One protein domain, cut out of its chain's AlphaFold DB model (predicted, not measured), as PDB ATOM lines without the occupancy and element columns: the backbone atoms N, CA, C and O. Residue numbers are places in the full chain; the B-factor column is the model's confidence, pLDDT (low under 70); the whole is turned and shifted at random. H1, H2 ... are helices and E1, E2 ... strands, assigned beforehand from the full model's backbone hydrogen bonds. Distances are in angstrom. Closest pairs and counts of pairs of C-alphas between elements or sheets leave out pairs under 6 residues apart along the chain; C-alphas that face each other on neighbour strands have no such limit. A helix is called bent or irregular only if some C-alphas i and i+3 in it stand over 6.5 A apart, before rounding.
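This is residues 3 to 103 of the 183 residues of an uncharacterized protein of Trichoderma gamsii (UniProt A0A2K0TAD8). A small antiparallel sheet of two strands, E1 and E2, sits at one end of a rounded body of crossed helices. In that body H2 is in the middle, H1 and H5 cover it on different sides, H3 turns off its end at a corner, and H4 lies farther out beside H1. The printed part has 101 residues, with five named helices and two named strands in the order E1, H1, H2, H3, H4, H5, E2; the class is mostly helix. The whole is compact, with a radius of gyration of the C-alphas of 12.6 A and spans of 35 by 27 by 20 A.

E1, residues 3 to 5, is 7.2 A long and begins at C-alpha 3 at (55.266, -3.851, 29.957). E2, residues 99 to 102, is 10.1 A long and ends at C-alpha 102 at (54.497, 2.113, 32.420). H1 is residues 18 to 28, 14.5 A, and is irregular, but only just: C-alphas 23 and 26 are 6.8 A apart. H2, residues 37 to 47, is 15.5 A long and begins at C-alpha 37 at (36.998, 4.732, 36.673). H3 is residues 50 to 56, 9.9 A; H4 is residues 58 to 70, 19.7 A; H5 is residues 72 to 84, 19.2 A.

E1 and E2 are antiparallel neighbours, their directions at 141 degrees, with N 4 and O 100 at 3.1 A and N 100 and O 4 at 2.8 A, within hydrogen-bond range. Residues 93 to 94 pair antiparallel with residues 100 to 101 of E2. The closest C-alphas of E2 and H2, those of Tyr 100 and Gln 45, are 7.1 A apart. H2 is the hub, touching three helices. It touches H1 at a steep tilt of 59 degrees, opposite ways; the closest C-alphas, of Gly 39 and Ser 23, are 4.3 A apart. H5 touches H2 with residues 78 to 82 alone, at a steep tilt of 66 degrees, the closest C-alphas being those of Tyr 78 and Arg 37, 5.7 A. H2 and H3 touch only at the corner, where the C-alphas of Tyr 47 and Leu 53 are closest, 5.2 A. H4 touches H1, the closest C-alphas being those of His 63 and Leu 28, 5.6 A; H4 and H2 are apart. H4 and H5 are close but not clearly touching, only just about perpendicular at 71 degrees, with the C-alphas of Arg 68 and Leu 75 closest, 6.6 A. In H2 and H3 every O i to N i+4 pair is within hydrogen-bond range; in H1 it is 5 of 7, in H4 7 of 9, in H5 8 of 9.

The two C-alphas farthest apart, of Leu 3 and Asn 31, are 37.0 A apart. The printed part has no cut. The links E1 to H1 and H5 to E2 are long. The mean pLDDT of the printed part is 91.1, and no printed residue is under 70.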
ATOM      1  N   LEU A   3      55.926  -3.589  31.223       89.38
ATOM      2  CA  LEU A   3      55.266  -3.851  29.957       89.38
ATOM      3  C   LEU A   3      54.146  -4.856  30.193       89.38
ATOM      4  O   LEU A   3      54.344  -5.868  30.871       89.38
ATOM      5  N   PHE A   4      52.976  -4.580  29.637       90.44
ATOM      6  CA  PHE A   4      51.828  -5.473  29.727       90.44
ATOM      7  C   PHE A   4      50.893  -5.306  28.537       90.44
ATOM      8  O   PHE A   4      50.865  -4.260  27.884       90.44
ATOM      9  N   GLN A   5      50.116  -6.346  28.250       93.00
ATOM     10  CA  GLN A   5      49.147  -6.308  27.160       93.00
ATOM     11  C   GLN A   5      47.875  -5.581  27.609       93.00
ATOM     12  O   GLN A   5      47.317  -5.882  28.666       93.00
ATOM     13  N   VAL A   6      47.375  -4.658  26.784       92.12
ATOM     14  CA  VAL A   6      46.065  -4.025  26.995       92.12
ATOM     15  C   VAL A   6      44.987  -4.643  26.102       92.12
ATOM     16  O   VAL A   6      45.300  -5.199  25.041       92.12
ATOM     17  N   PRO A   7      43.699  -4.551  26.492       92.00
ATOM     18  CA  PRO A   7      42.610  -5.064  25.676       92.00
ATOM     19  C   PRO A   7      42.615  -4.432  24.284       92.00
ATOM     20  O   PRO A   7      42.735  -3.208  24.150       92.00
ATOM     21  N   ARG A   8      42.435  -5.270  23.256       89.75
ATOM     22  CA  ARG A   8      42.508  -4.859  21.850       89.75
ATOM     23  C   ARG A   8      41.585  -3.678  21.555       89.75
ATOM     24  O   ARG A   8      40.492  -3.543  22.114       89.75
ATOM     25  N   ARG A   9      42.040  -2.814  20.651       89.75
ATOM     26  CA  ARG A   9      41.213  -1.744  20.101       89.75
ATOM     27  C   ARG A   9      40.233  -2.328  19.096       89.75
ATOM     28  O   ARG A   9      40.601  -3.184  18.296       89.75
ATOM     29  N   SER A  10      38.997  -1.845  19.110       87.62
ATOM     30  CA  SER A  10      37.997  -2.237  18.113       87.62
ATOM     31  C   SER A  10      38.200  -1.531  16.769       87.62
ATOM     32  O   SER A  10      37.497  -1.830  15.810       87.62
ATOM     33  N   HIS A  11      39.092  -0.539  16.712       89.25
ATOM     34  CA  HIS A  11      39.365   0.257  15.523       89.25
ATOM     35  C   HIS A  11      40.828   0.726  15.522       89.25
ATOM     36  O   HIS A  11      41.372   1.053  16.574       89.25
ATOM     37  N   HIS A  12      41.442   0.814  14.336       85.19
ATOM     38  CA  HIS A  12      42.796   1.363  14.161       85.19
ATOM     39  C   HIS A  12      42.923   2.787  14.744       85.19
ATOM     40  O   HIS A  12      43.791   3.036  15.577       85.19
ATOM     41  N   TYR A  13      41.993   3.695  14.407       88.25
ATOM     42  CA  TYR A  13      41.901   5.015  15.033       88.25
ATOM     43  C   TYR A  13      41.432   4.948  16.501       88.25
ATOM     44  O   TYR A  13      40.283   4.561  16.741       88.25
ATOM     45  N   PRO A  14      42.250   5.419  17.465       88.81
ATOM     46  CA  PRO A  14      41.925   5.444  18.897       88.81
ATOM     47  C   PRO A  14      40.563   6.071  19.231       88.81
ATOM     48  O   PRO A  14      39.772   5.508  19.981       88.81
ATOM     49  N   SER A  15      40.231   7.195  18.589       88.38
ATOM     50  CA  SER A  15      38.978   7.929  18.820       88.38
ATOM     51  C   SER A  15      37.723   7.184  18.358       88.38
ATOM     52  O   SER A  15      36.612   7.522  18.769       88.38
ATOM     53  N   LYS A  16      37.883   6.175  17.492       89.38
ATOM     54  CA  LYS A  16      36.801   5.320  16.991       89.38
ATOM     55  C   LYS A  16      36.698   3.993  17.745       89.38
ATOM     56  O   LYS A  16      35.827   3.194  17.404       89.38
ATOM     57  N   ASP A  17      37.530   3.756  18.761       92.81
ATOM     58  CA  ASP A  17      37.395   2.587  19.627       92.81
ATOM     59  C   ASP A  17      36.034   2.620  20.336       92.81
ATOM     60  O   ASP A  17      35.695   3.572  21.038       92.81
ATOM     61  N   ARG A  18      35.222   1.584  20.114       93.88
ATOM     62  CA  ARG A  18      33.844   1.520  20.606       93.88
ATOM     63  C   ARG A  18      33.812   1.538  22.129       93.88
ATOM     64  O   ARG A  18      33.050   2.299  22.709       93.88
ATOM     65  N   VAL A  19      34.673   0.746  22.766       93.94
ATOM     66  CA  VAL A  19      34.729   0.644  24.230       93.94
ATOM     67  C   VAL A  19      35.124   1.990  24.837       93.94
ATOM     68  O   VAL A  19      34.499   2.436  25.796       93.94
ATOM     69  N   PHE A  20      36.108   2.678  24.259       94.50
ATOM     70  CA  PHE A  20      36.497   4.033  24.639       94.50
ATOM     71  C   PHE A  20      35.352   5.031  24.462       94.50
ATOM     72  O   PHE A  20      35.037   5.776  25.386       94.50
ATOM     73  N   ARG A  21      34.675   5.028  23.309       94.25
ATOM     74  CA  ARG A  21      33.551   5.938  23.065       94.25
ATOM     75  C   ARG A  21      32.421   5.720  24.063       94.25
ATOM     76  O   ARG A  21      31.919   6.696  24.609       94.25
ATOM     77  N   ASP A  22      32.064   4.471  24.329       94.69
ATOM     78  CA  ASP A  22      30.948   4.120  25.208       94.69
ATOM     79  C   ASP A  22      31.265   4.402  26.687       94.69
ATOM     80  O   ASP A  22      30.381   4.803  27.444       94.69
ATOM     81  N   SER A  23      32.526   4.234  27.106       93.81
ATOM     82  CA  SER A  23      32.929   4.345  28.517       93.81
ATOM     83  C   SER A  23      33.559   5.686  28.910       93.81
ATOM     84  O   SER A  23      33.490   6.050  30.087       93.81
ATOM     85  N   PHE A  24      34.134   6.431  27.961       94.62
ATOM     86  CA  PHE A  24      34.804   7.718  28.186       94.62
ATOM     87  C   PHE A  24      34.094   8.871  27.464       94.62
ATOM     88  O   PHE A  24      33.557   9.764  28.116       94.62
ATOM     89  N   SER A  25      34.040   8.861  26.127       91.44
ATOM     90  CA  SER A  25      33.581  10.035  25.362       91.44
ATOM     91  C   SER A  25      32.082  10.317  25.491       91.44
ATOM     92  O   SER A  25      31.691  11.456  25.730       91.44
ATOM     93  N   ALA A  26      31.228   9.306  25.315       92.56
ATOM     94  CA  ALA A  26      29.778   9.478  25.341       92.56
ATOM     95  C   ALA A  26      29.247   9.852  26.738       92.56
ATOM     96  O   ALA A  26      28.377  10.716  26.813       92.56
ATOM     97  N   PRO A  27      29.755   9.280  27.849       92.56
ATOM     98  CA  PRO A  27      29.383   9.722  29.194       92.56
ATOM     99  C   PRO A  27      29.771  11.178  29.499       92.56
ATOM    100  O   PRO A  27      28.989  11.891  30.130       92.56
ATOM    101  N   LEU A  28      30.925  11.638  29.005       92.25
ATOM    102  CA  LEU A  28      31.374  13.025  29.162       92.25
ATOM    103  C   LEU A  28      30.530  14.018  28.355       92.25
ATOM    104  O   LEU A  28      30.356  15.148  28.788       92.25
ATOM    105  N   ALA A  29      29.975  13.606  27.216       89.75
ATOM    106  CA  ALA A  29      29.108  14.458  26.399       89.75
ATOM    107  C   ALA A  29      27.697  14.673  26.994       89.75
ATOM    108  O   ALA A  29      26.900  15.422  26.429       89.75
ATOM    109  N   LYS A  30      27.350  13.998  28.098       89.56
ATOM    110  CA  LYS A  30      26.061  14.174  28.789       89.56
ATOM    111  C   LYS A  30      26.085  15.417  29.681       89.56
ATOM    112  O   LYS A  30      27.144  15.861  30.099       89.56
ATOM    113  N   ASN A  31      24.901  15.921  30.031       84.44
ATOM    114  CA  ASN A  31      24.726  17.024  30.977       84.44
ATOM    115  C   ASN A  31      23.936  16.538  32.211       84.44
ATOM    116  O   ASN A  31      22.769  16.170  32.057       84.44
ATOM    117  N   PRO A  32      24.525  16.510  33.423       82.88
ATOM    118  CA  PRO A  32      25.922  16.834  33.730       82.88
ATOM    119  C   PRO A  32      26.898  15.772  33.184       82.88
ATOM    120  O   PRO A  32      26.498  14.606  33.051       82.88
ATOM    121  N   PRO A  33      28.161  16.143  32.899       87.88
ATOM    122  CA  PRO A  33      29.160  15.208  32.400       87.88
ATOM    123  C   PRO A  33      29.465  14.155  33.460       87.88
ATOM    124  O   PRO A  33      29.567  14.449  34.653       87.88
ATOM    125  N   ARG A  34      29.595  12.897  33.033       90.44
ATOM    126  CA  ARG A  34      29.892  11.773  33.927       90.44
ATOM    127  C   ARG A  34      31.061  10.987  33.375       90.44
ATOM    128  O   ARG A  34      31.061  10.642  32.201       90.44
ATOM    129  N   LEU A  35      32.014  10.643  34.228       94.31
ATOM    130  CA  LEU A  35      33.106   9.743  33.888       94.31
ATOM    131  C   LEU A  35      33.183   8.638  34.935       94.31
ATOM    132  O   LEU A  35      32.939   8.882  36.108       94.31
ATOM    133  N   SER A  36      33.495   7.420  34.498       94.44
ATOM    134  CA  SER A  36      33.714   6.278  35.386       94.44
ATOM    135  C   SER A  36      35.198   5.924  35.449       94.44
ATOM    136  O   SER A  36      35.930   6.141  34.481       94.44
ATOM    137  N   ARG A  37      35.632   5.281  36.544       94.50
ATOM    138  CA  ARG A  37      36.998   4.732  36.673       94.50
ATOM    139  C   ARG A  37      37.376   3.821  35.504       94.50
ATOM    140  O   ARG A  37      38.477   3.920  34.978       94.50
ATOM    141  N   LYS A  38      36.446   2.959  35.071       93.56
ATOM    142  CA  LYS A  38      36.647   2.053  33.926       93.56
ATOM    143  C   LYS A  38      36.872   2.825  32.626       93.56
ATOM    144  O   LYS A  38      37.779   2.486  31.875       93.56
ATOM    145  N   GLY A  39      36.084   3.875  32.388       95.19
ATOM    146  CA  GLY A  39      36.250   4.753  31.230       95.19
ATOM    147  C   GLY A  39      37.599   5.458  31.217       95.19
ATOM    148  O   GLY A  39      38.269   5.491  30.190       95.19
ATOM    149  N   TYR A  40      38.030   5.962  32.372       96.00
ATOM    150  CA  TYR A  40      39.341   6.586  32.527       96.00
ATOM    151  C   TYR A  40      40.492   5.603  32.250       96.00
ATOM    152  O   TYR A  40      41.363   5.894  31.435       96.00
ATOM    153  N   VAL A  41      40.454   4.395  32.825       96.12
ATOM    154  CA  VAL A  41      41.453   3.350  32.530       96.12
ATOM    155  C   VAL A  41      41.442   2.975  31.046       96.12
ATOM    156  O   VAL A  41      42.504   2.832  30.447       96.12
ATOM    157  N   ARG A  42      40.264   2.867  30.414       95.62
ATOM    158  CA  ARG A  42      40.182   2.603  28.970       95.62
ATOM    159  C   ARG A  42      40.824   3.720  28.149       95.62
ATOM    160  O   ARG A  42      41.466   3.424  27.149       95.62
ATOM    161  N   ALA A  43      40.684   4.978  28.558       95.44
ATOM    162  CA  ALA A  43      41.352   6.090  27.889       95.44
ATOM    163  C   ALA A  43      42.880   5.942  27.933       95.44
ATOM    164  O   ALA A  43      43.522   6.072  26.894       95.44
ATOM    165  N   LEU A  44      43.446   5.556  29.084       95.88
ATOM    166  CA  LEU A  44      44.878   5.256  29.200       95.88
ATOM    167  C   LEU A  44      45.279   4.051  28.340       95.88
ATOM    168  O   LEU A  44      46.246   4.131  27.597       95.88
ATOM    169  N   GLN A  45      44.501   2.967  28.327       95.06
ATOM    170  CA  GLN A  45      44.765   1.814  27.451       95.06
ATOM    171  C   GLN A  45      44.807   2.174  25.959       95.06
ATOM    172  O   GLN A  45      45.437   1.471  25.175       95.06
ATOM    173  N   VAL A  46      44.092   3.222  25.550       94.75
ATOM    174  CA  VAL A  46      43.954   3.615  24.144       94.75
ATOM    175  C   VAL A  46      44.964   4.692  23.743       94.75
ATOM    176  O   VAL A  46      45.422   4.679  22.602       94.75
ATOM    177  N   TYR A  47      45.326   5.589  24.661       94.62
ATOM    178  CA  TYR A  47      46.177   6.751  24.379       94.62
ATOM    179  C   TYR A  47      47.518   6.762  25.125       94.62
ATOM    180  O   TYR A  47      48.353   7.611  24.844       94.62
ATOM    181  N   GLY A  48      47.765   5.832  26.045       94.62
ATOM    182  CA  GLY A  48      48.995   5.781  26.836       94.62
ATOM    183  C   GLY A  48      48.901   6.638  28.095       94.62
ATOM    184  O   GLY A  48      48.819   6.099  29.195       94.62
ATOM    185  N   CYS A  49      48.850   7.955  27.924       94.50
ATOM    186  CA  CYS A  49      48.844   8.937  29.009       94.50
ATOM    187  C   CYS A  49      47.804  10.042  28.777       94.50
ATOM    188  O   CYS A  49      47.200  10.148  27.705       94.50
ATOM    189  N   GLU A  50      47.600  10.884  29.789       94.56
ATOM    190  CA  GLU A  50      46.693  12.030  29.726       94.56
ATOM    191  C   GLU A  50      47.116  13.067  28.673       94.56
ATOM    192  O   GLU A  50      46.273  13.556  27.923       94.56
ATOM    193  N   ASP A  51      48.409  13.358  28.542       93.00
ATOM    194  CA  ASP A  51      48.891  14.350  27.572       93.00
ATOM    195  C   ASP A  51      48.612  13.916  26.126       93.00
ATOM    196  O   ASP A  51      48.106  14.687  25.297       93.00
ATOM    197  N   THR A  52      48.861  12.640  25.820       92.19
ATOM    198  CA  THR A  52      48.549  12.064  24.506       92.19
ATOM    199  C   THR A  52      47.036  12.000  24.282       92.19
ATOM    200  O   THR A  52      46.550  12.300  23.190       92.19
ATOM    201  N   LEU A  53      46.259  11.669  25.313       92.19
ATOM    202  CA  LEU A  53      44.798  11.682  25.263       92.19
ATOM    203  C   LEU A  53      44.256  13.078  24.907       92.19
ATOM    204  O   LEU A  53      43.435  13.215  23.997       92.19
ATOM    205  N   PHE A  54      44.717  14.124  25.592       90.19
ATOM    206  CA  PHE A  54      44.185  15.481  25.445       90.19
ATOM    207  C   PHE A  54      44.661  16.193  24.183       90.19
ATOM    208  O   PHE A  54      43.879  16.921  23.573       90.19
ATOM    209  N   SER A  55      45.886  15.930  23.727       88.44
ATOM    210  CA  SER A  55      46.370  16.433  22.434       88.44
ATOM    211  C   SER A  55      45.556  15.894  21.249       88.44
ATOM    212  O   SER A  55      45.380  16.589  20.247       88.44
ATOM    213  N   ASN A  56      44.995  14.687  21.374       87.38
ATOM    214  CA  ASN A  56      44.223  14.039  20.312       87.38
ATOM    215  C   ASN A  56      42.701  14.262  20.403       87.38
ATOM    216  O   ASN A  56      41.989  14.076  19.412       87.38
ATOM    217  N   LEU A  57      42.168  14.666  21.560       83.00
ATOM    218  CA  LEU A  57      40.725  14.806  21.787       83.00
ATOM    219  C   LEU A  57      40.255  16.262  21.763       83.00
ATOM    220  O   LEU A  57      39.966  16.838  22.804       83.00
ATOM    221  N   LYS A  58      40.049  16.847  20.580       76.50
ATOM    222  CA  LYS A  58      39.571  18.243  20.484       76.50
ATOM    223  C   LYS A  58      38.234  18.501  21.205       76.50
ATOM    224  O   LYS A  58      38.137  19.447  21.976       76.50
ATOM    225  N   SER A  59      37.200  17.680  20.982       75.56
ATOM    226  CA  SER A  59      35.859  17.909  21.556       75.56
ATOM    227  C   SER A  59      35.677  17.314  22.956       75.56
ATOM    228  O   SER A  59      35.122  17.965  23.840       75.56
ATOM    229  N   SER A  60      36.166  16.093  23.200       79.44
ATOM    230  CA  SER A  60      36.046  15.451  24.517       79.44
ATOM    231  C   SER A  60      36.904  16.123  25.594       79.44
ATOM    232  O   SER A  60      36.565  16.012  26.769       79.44
ATOM    233  N   PHE A  61      37.965  16.852  25.225       86.69
ATOM    234  CA  PHE A  61      38.788  17.594  26.183       86.69
ATOM    235  C   PHE A  61      38.007  18.692  26.910       86.69
ATOM    236  O   PHE A  61      38.141  18.829  28.124       86.69
ATOM    237  N   SER A  62      37.140  19.432  26.212       88.06
ATOM    238  CA  SER A  62      36.307  20.466  26.843       88.06
ATOM    239  C   SER A  62      35.365  19.870  27.890       88.06
ATOM    240  O   SER A  62      35.319  20.356  29.019       88.06
ATOM    241  N   HIS A  63      34.692  18.766  27.559       90.06
ATOM    242  CA  HIS A  63      33.808  18.061  28.492       90.06
ATOM    243  C   HIS A  63      34.565  17.432  29.664       90.06
ATOM    244  O   HIS A  63      34.099  17.471  30.800       90.06
ATOM    245  N   PHE A  64      35.760  16.890  29.421       90.81
ATOM    246  CA  PHE A  64      36.624  16.394  30.487       90.81
ATOM    247  C   PHE A  64      37.073  17.525  31.424       90.81
ATOM    248  O   PHE A  64      37.054  17.368  32.643       90.81
ATOM    249  N   ASN A  65      37.431  18.690  30.877       90.44
ATOM    250  CA  ASN A  65      37.793  19.867  31.665       90.44
ATOM    251  C   ASN A  65      36.624  20.407  32.489       90.44
ATOM    252  O   ASN A  65      36.830  20.924  33.584       90.44
ATOM    253  N   GLU A  66      35.402  20.311  31.982       90.94
ATOM    254  CA  GLU A  66      34.214  20.642  32.757       90.94
ATOM    255  C   GLU A  66      33.985  19.621  33.877       90.94
ATOM    256  O   GLU A  66      33.845  20.000  35.041       90.94
ATOM    257  N   TRP A  67      34.061  18.327  33.557       92.38
ATOM    258  CA  TRP A  67      33.941  17.251  34.537       92.38
ATOM    259  C   TRP A  67      34.981  17.369  35.660       92.38
ATOM    260  O   TRP A  67      34.611  17.315  36.830       92.38
ATOM    261  N   ARG A  68      36.263  17.605  35.345       91.69
ATOM    262  CA  ARG A  68      37.325  17.722  36.362       91.69
ATOM    263  C   ARG A  68      37.135  18.943  37.267       91.69
ATOM    264  O   ARG A  68      37.463  18.879  38.445       91.69
ATOM    265  N   LYS A  69      36.600  20.052  36.735       90.31
ATOM    266  CA  LYS A  69      36.289  21.259  37.525       90.31
ATOM    267  C   LYS A  69      35.179  20.979  38.538       90.31
ATOM    268  O   LYS A  69      35.226  21.501  39.644       90.31
ATOM    269  N   GLN A  70      34.202  20.159  38.155       89.38
ATOM    270  CA  GLN A  70      33.101  19.748  39.025       89.38
ATOM    271  C   GLN A  70      33.505  18.634  40.009       89.38
ATOM    272  O   GLN A  70      32.886  18.518  41.063       89.38
ATOM    273  N   ASN A  71      34.536  17.838  39.690       87.75
ATOM    274  CA  ASN A  71      34.941  16.648  40.450       87.75
ATOM    275  C   ASN A  71      36.472  16.587  40.691       87.75
ATOM    276  O   ASN A  71      37.127  15.635  40.259       87.75
ATOM    277  N   PRO A  72      37.086  17.576  41.369       81.75
ATOM    278  CA  PRO A  72      38.545  17.637  41.517       81.75
ATOM    279  C   PRO A  72      39.125  16.462  42.324       81.75
ATOM    280  O   PRO A  72      40.210  15.980  42.007       81.75
ATOM    281  N   GLY A  73      38.399  15.968  43.333       87.06
ATOM    282  CA  GLY A  73      38.825  14.812  44.133       87.06
ATOM    283  C   GLY A  73      38.752  13.483  43.375       87.06
ATOM    284  O   GLY A  73      39.579  12.599  43.594       87.06
ATOM    285  N   ASP A  74      37.808  13.354  42.440       90.94
ATOM    286  CA  ASP A  74      37.594  12.104  41.709       90.94
ATOM    287  C   ASP A  74      38.733  11.816  40.734       90.94
ATOM    288  O   ASP A  74      39.145  10.666  40.608       90.94
ATOM    289  N   LEU A  75      39.284  12.839  40.073       92.12
ATOM    290  CA  LEU A  75      40.401  12.642  39.147       92.12
ATOM    291  C   LEU A  75      41.622  12.046  39.861       92.12
ATOM    292  O   LEU A  75      42.218  11.089  39.374       92.12
ATOM    293  N   GLU A  76      41.956  12.561  41.042       92.19
ATOM    294  CA  GLU A  76      43.061  12.039  41.847       92.19
ATOM    295  C   GLU A  76      42.797  10.592  42.296       92.19
ATOM    296  O   GLU A  76      43.676   9.731  42.207       92.19
ATOM    297  N   LEU A  77      41.562  10.273  42.695       93.69
ATOM    298  CA  LEU A  77      41.163   8.894  42.993       93.69
ATOM    299  C   LEU A  77      41.288   7.978  41.768       93.69
ATOM    300  O   LEU A  77      41.660   6.811  41.906       93.69
ATOM    301  N   TYR A  78      40.995   8.482  40.570       94.94
ATOM    302  CA  TYR A  78      41.052   7.709  39.328       94.94
ATOM    303  C   TYR A  78      42.499   7.453  38.910       94.94
ATOM    304  O   TYR A  78      42.816   6.332  38.518       94.94
ATOM    305  N   ARG A  79      43.382   8.440  39.082       94.56
ATOM    306  CA  ARG A  79      44.834   8.311  38.888       94.56
ATOM    307  C   ARG A  79      45.446   7.292  39.840       94.56
ATOM    308  O   ARG A  79      46.145   6.387  39.397       94.56
ATOM    309  N   ARG A  80      45.117   7.353  41.134       92.94
ATOM    310  CA  ARG A  80      45.563   6.349  42.121       92.94
ATOM    311  C   ARG A  80      45.058   4.953  41.785       92.94
ATOM    312  O   ARG A  80      45.811   3.987  41.877       92.94
ATOM    313  N   TYR A  81      43.798   4.845  41.368       92.50
ATOM    314  CA  TYR A  81      43.225   3.581  40.922       92.50
ATOM    315  C   TYR A  81      43.944   3.040  39.675       92.50
ATOM    316  O   TYR A  81      44.321   1.873  39.649       92.50
ATOM    317  N   ALA A  82      44.207   3.880  38.674       93.38
ATOM    318  CA  ALA A  82      44.962   3.503  37.480       93.38
ATOM    319  C   ALA A  82      46.391   3.041  37.824       93.38
ATOM    320  O   ALA A  82      46.795   1.960  37.393       93.38
ATOM    321  N   ASN A  83      47.088   3.773  38.697       93.25
ATOM    322  CA  ASN A  83      48.407   3.406  39.216       93.25
ATOM    323  C   ASN A  83      48.386   2.055  39.947       93.25
ATOM    324  O   ASN A  83      49.280   1.236  39.749       93.25
ATOM    325  N   SER A  84      47.349   1.778  40.749       90.44
ATOM    326  CA  SER A  84      47.203   0.481  41.433       90.44
ATOM    327  C   SER A  84      47.086  -0.697  40.457       90.44
ATOM    328  O   SER A  84      47.545  -1.796  40.762       90.44
ATOM    329  N   LEU A  85      46.551  -0.436  39.259       90.19
ATOM    330  CA  LEU A  85      46.460  -1.362  38.130       90.19
ATOM    331  C   LEU A  85      47.693  -1.309  37.204       90.19
ATOM    332  O   LEU A  85      47.685  -1.935  36.150       90.19
ATOM    333  N   GLY A  86      48.732  -0.548  37.559       91.75
ATOM    334  CA  GLY A  86      49.976  -0.418  36.797       91.75
ATOM    335  C   GLY A  86      49.929   0.538  35.602       91.75
ATOM    336  O   GLY A  86      50.915   0.615  34.875       91.75
ATOM    337  N   TYR A  87      48.837   1.274  35.383       93.56
ATOM    338  CA  TYR A  87      48.779   2.319  34.352       93.56
ATOM    339  C   TYR A  87      49.418   3.607  34.861       93.56
ATOM    340  O   TYR A  87      49.168   4.007  35.994       93.56
ATOM    341  N   ASP A  88      50.193   4.265  34.006       94.56
ATOM    342  CA  ASP A  88      50.884   5.514  34.309       94.56
ATOM    343  C   ASP A  88      50.225   6.641  33.515       94.56
ATOM    344  O   ASP A  88      50.355   6.739  32.295       94.56
ATOM    345  N   TRP A  89      49.450   7.469  34.210       94.50
ATOM    346  CA  TRP A  89      48.694   8.548  33.578       94.50
ATOM    347  C   TRP A  89      49.583   9.692  33.072       94.50
ATOM    348  O   TRP A  89      49.124  10.458  32.225       94.50
ATOM    349  N   GLU A  90      50.824   9.796  33.555       94.44
ATOM    350  CA  GLU A  90      51.770  10.865  33.227       94.44
ATOM    351  C   GLU A  90      52.741  10.413  32.128       94.44
ATOM    352  O   GLU A  90      52.811  11.023  31.064       94.44
ATOM    353  N   GLY A  91      53.438   9.295  32.348       93.00
ATOM    354  CA  GLY A  91      54.502   8.795  31.468       93.00
ATOM    355  C   GLY A  91      54.140   7.564  30.634       93.00
ATOM    356  O   GLY A  91      55.002   7.025  29.934       93.00
ATOM    357  N   GLY A  92      52.900   7.079  30.721       94.56
ATOM    358  CA  GLY A  92      52.467   5.866  30.035       94.56
ATOM    359  C   GLY A  92      52.438   5.997  28.513       94.56
ATOM    360  O   GLY A  92      52.117   7.043  27.952       94.56
ATOM    361  N   SER A  93      52.718   4.902  27.811       94.88
ATOM    362  CA  SER A  93      52.599   4.841  26.347       94.88
ATOM    363  C   SER A  93      52.008   3.513  25.899       94.88
ATOM    364  O   SER A  93      52.133   2.504  26.589       94.88
ATOM    365  N   VAL A  94      51.349   3.500  24.741       94.25
ATOM    366  CA  VAL A  94      50.778   2.281  24.159       94.25
ATOM    367  C   VAL A  94      51.170   2.155  22.693       94.25
ATOM    368  O   VAL A  94      51.076   3.111  21.924       94.25
ATOM    369  N   THR A  95      51.616   0.967  22.297       91.25
ATOM    370  CA  THR A  95      51.980   0.665  20.911       91.25
ATOM    371  C   THR A  95      50.749   0.370  20.054       91.25
ATOM    372  O   THR A  95      49.637   0.131  20.541       91.25
ATOM    373  N   GLU A  96      50.941   0.317  18.734       85.31
ATOM    374  CA  GLU A  96      49.878  -0.110  17.824       85.31
ATOM    375  C   GLU A  96      49.401  -1.544  18.098       85.31
ATOM    376  O   GLU A  96      48.203  -1.824  18.079       85.31
ATOM    377  N   THR A  97      50.334  -2.416  18.476       86.44
ATOM    378  CA  THR A  97      50.094  -3.822  18.825       86.44
ATOM    379  C   THR A  97      49.419  -4.019  20.190       86.44
ATOM    380  O   THR A  97      49.090  -5.147  20.561       86.44
ATOM    381  N   GLY A  98      49.161  -2.938  20.937       89.38
ATOM    382  CA  GLY A  98      48.482  -2.988  22.234       89.38
ATOM    383  C   GLY A  98      49.390  -3.379  23.399       89.38
ATOM    384  O   GLY A  98      48.897  -3.887  24.405       89.38
ATOM    385  N   VAL A  99      50.697  -3.149  23.278       92.75
ATOM    386  CA  VAL A  99      51.635  -3.257  24.400       92.75
ATOM    387  C   VAL A  99      51.681  -1.909  25.102       92.75
ATOM    388  O   VAL A  99      51.959  -0.886  24.474       92.75
ATOM    389  N   TYR A 100      51.387  -1.900  26.395       94.38
ATOM    390  CA  TYR A 100      51.442  -0.708  27.229       94.38
ATOM    391  C   TYR A 100      52.743  -0.677  28.024       94.38
ATOM    392  O   TYR A 100      53.154  -1.690  28.589       94.38
ATOM    393  N   THR A 101      53.366   0.497  28.082       93.94
ATOM    394  CA  THR A 101      54.595   0.775  28.824       93.94
ATOM    395  C   THR A 101      54.297   1.729  29.971       93.94
ATOM    396  O   THR A 101      53.703   2.782  29.754       93.94
ATOM    397  N   SER A 102      54.732   1.370  31.178       91.44
ATOM    398  CA  SER A 102      54.497   2.113  32.420       91.44
ATOM    399  C   SER A 102      55.765   2.228  33.263       91.44
ATOM    400  O   SER A 102      56.597   1.313  33.280       91.44
ATOM    401  N   TYR A 103      55.912   3.312  34.023       88.00
ATOM    402  CA  TYR A 103      56.953   3.431  35.050       88.00
ATOM    403  C   TYR A 103      56.440   3.095  36.455       88.00
ATOM    404  O   TYR A 103      57.239   2.889  37.369       88.00
TER     405      TYR A 103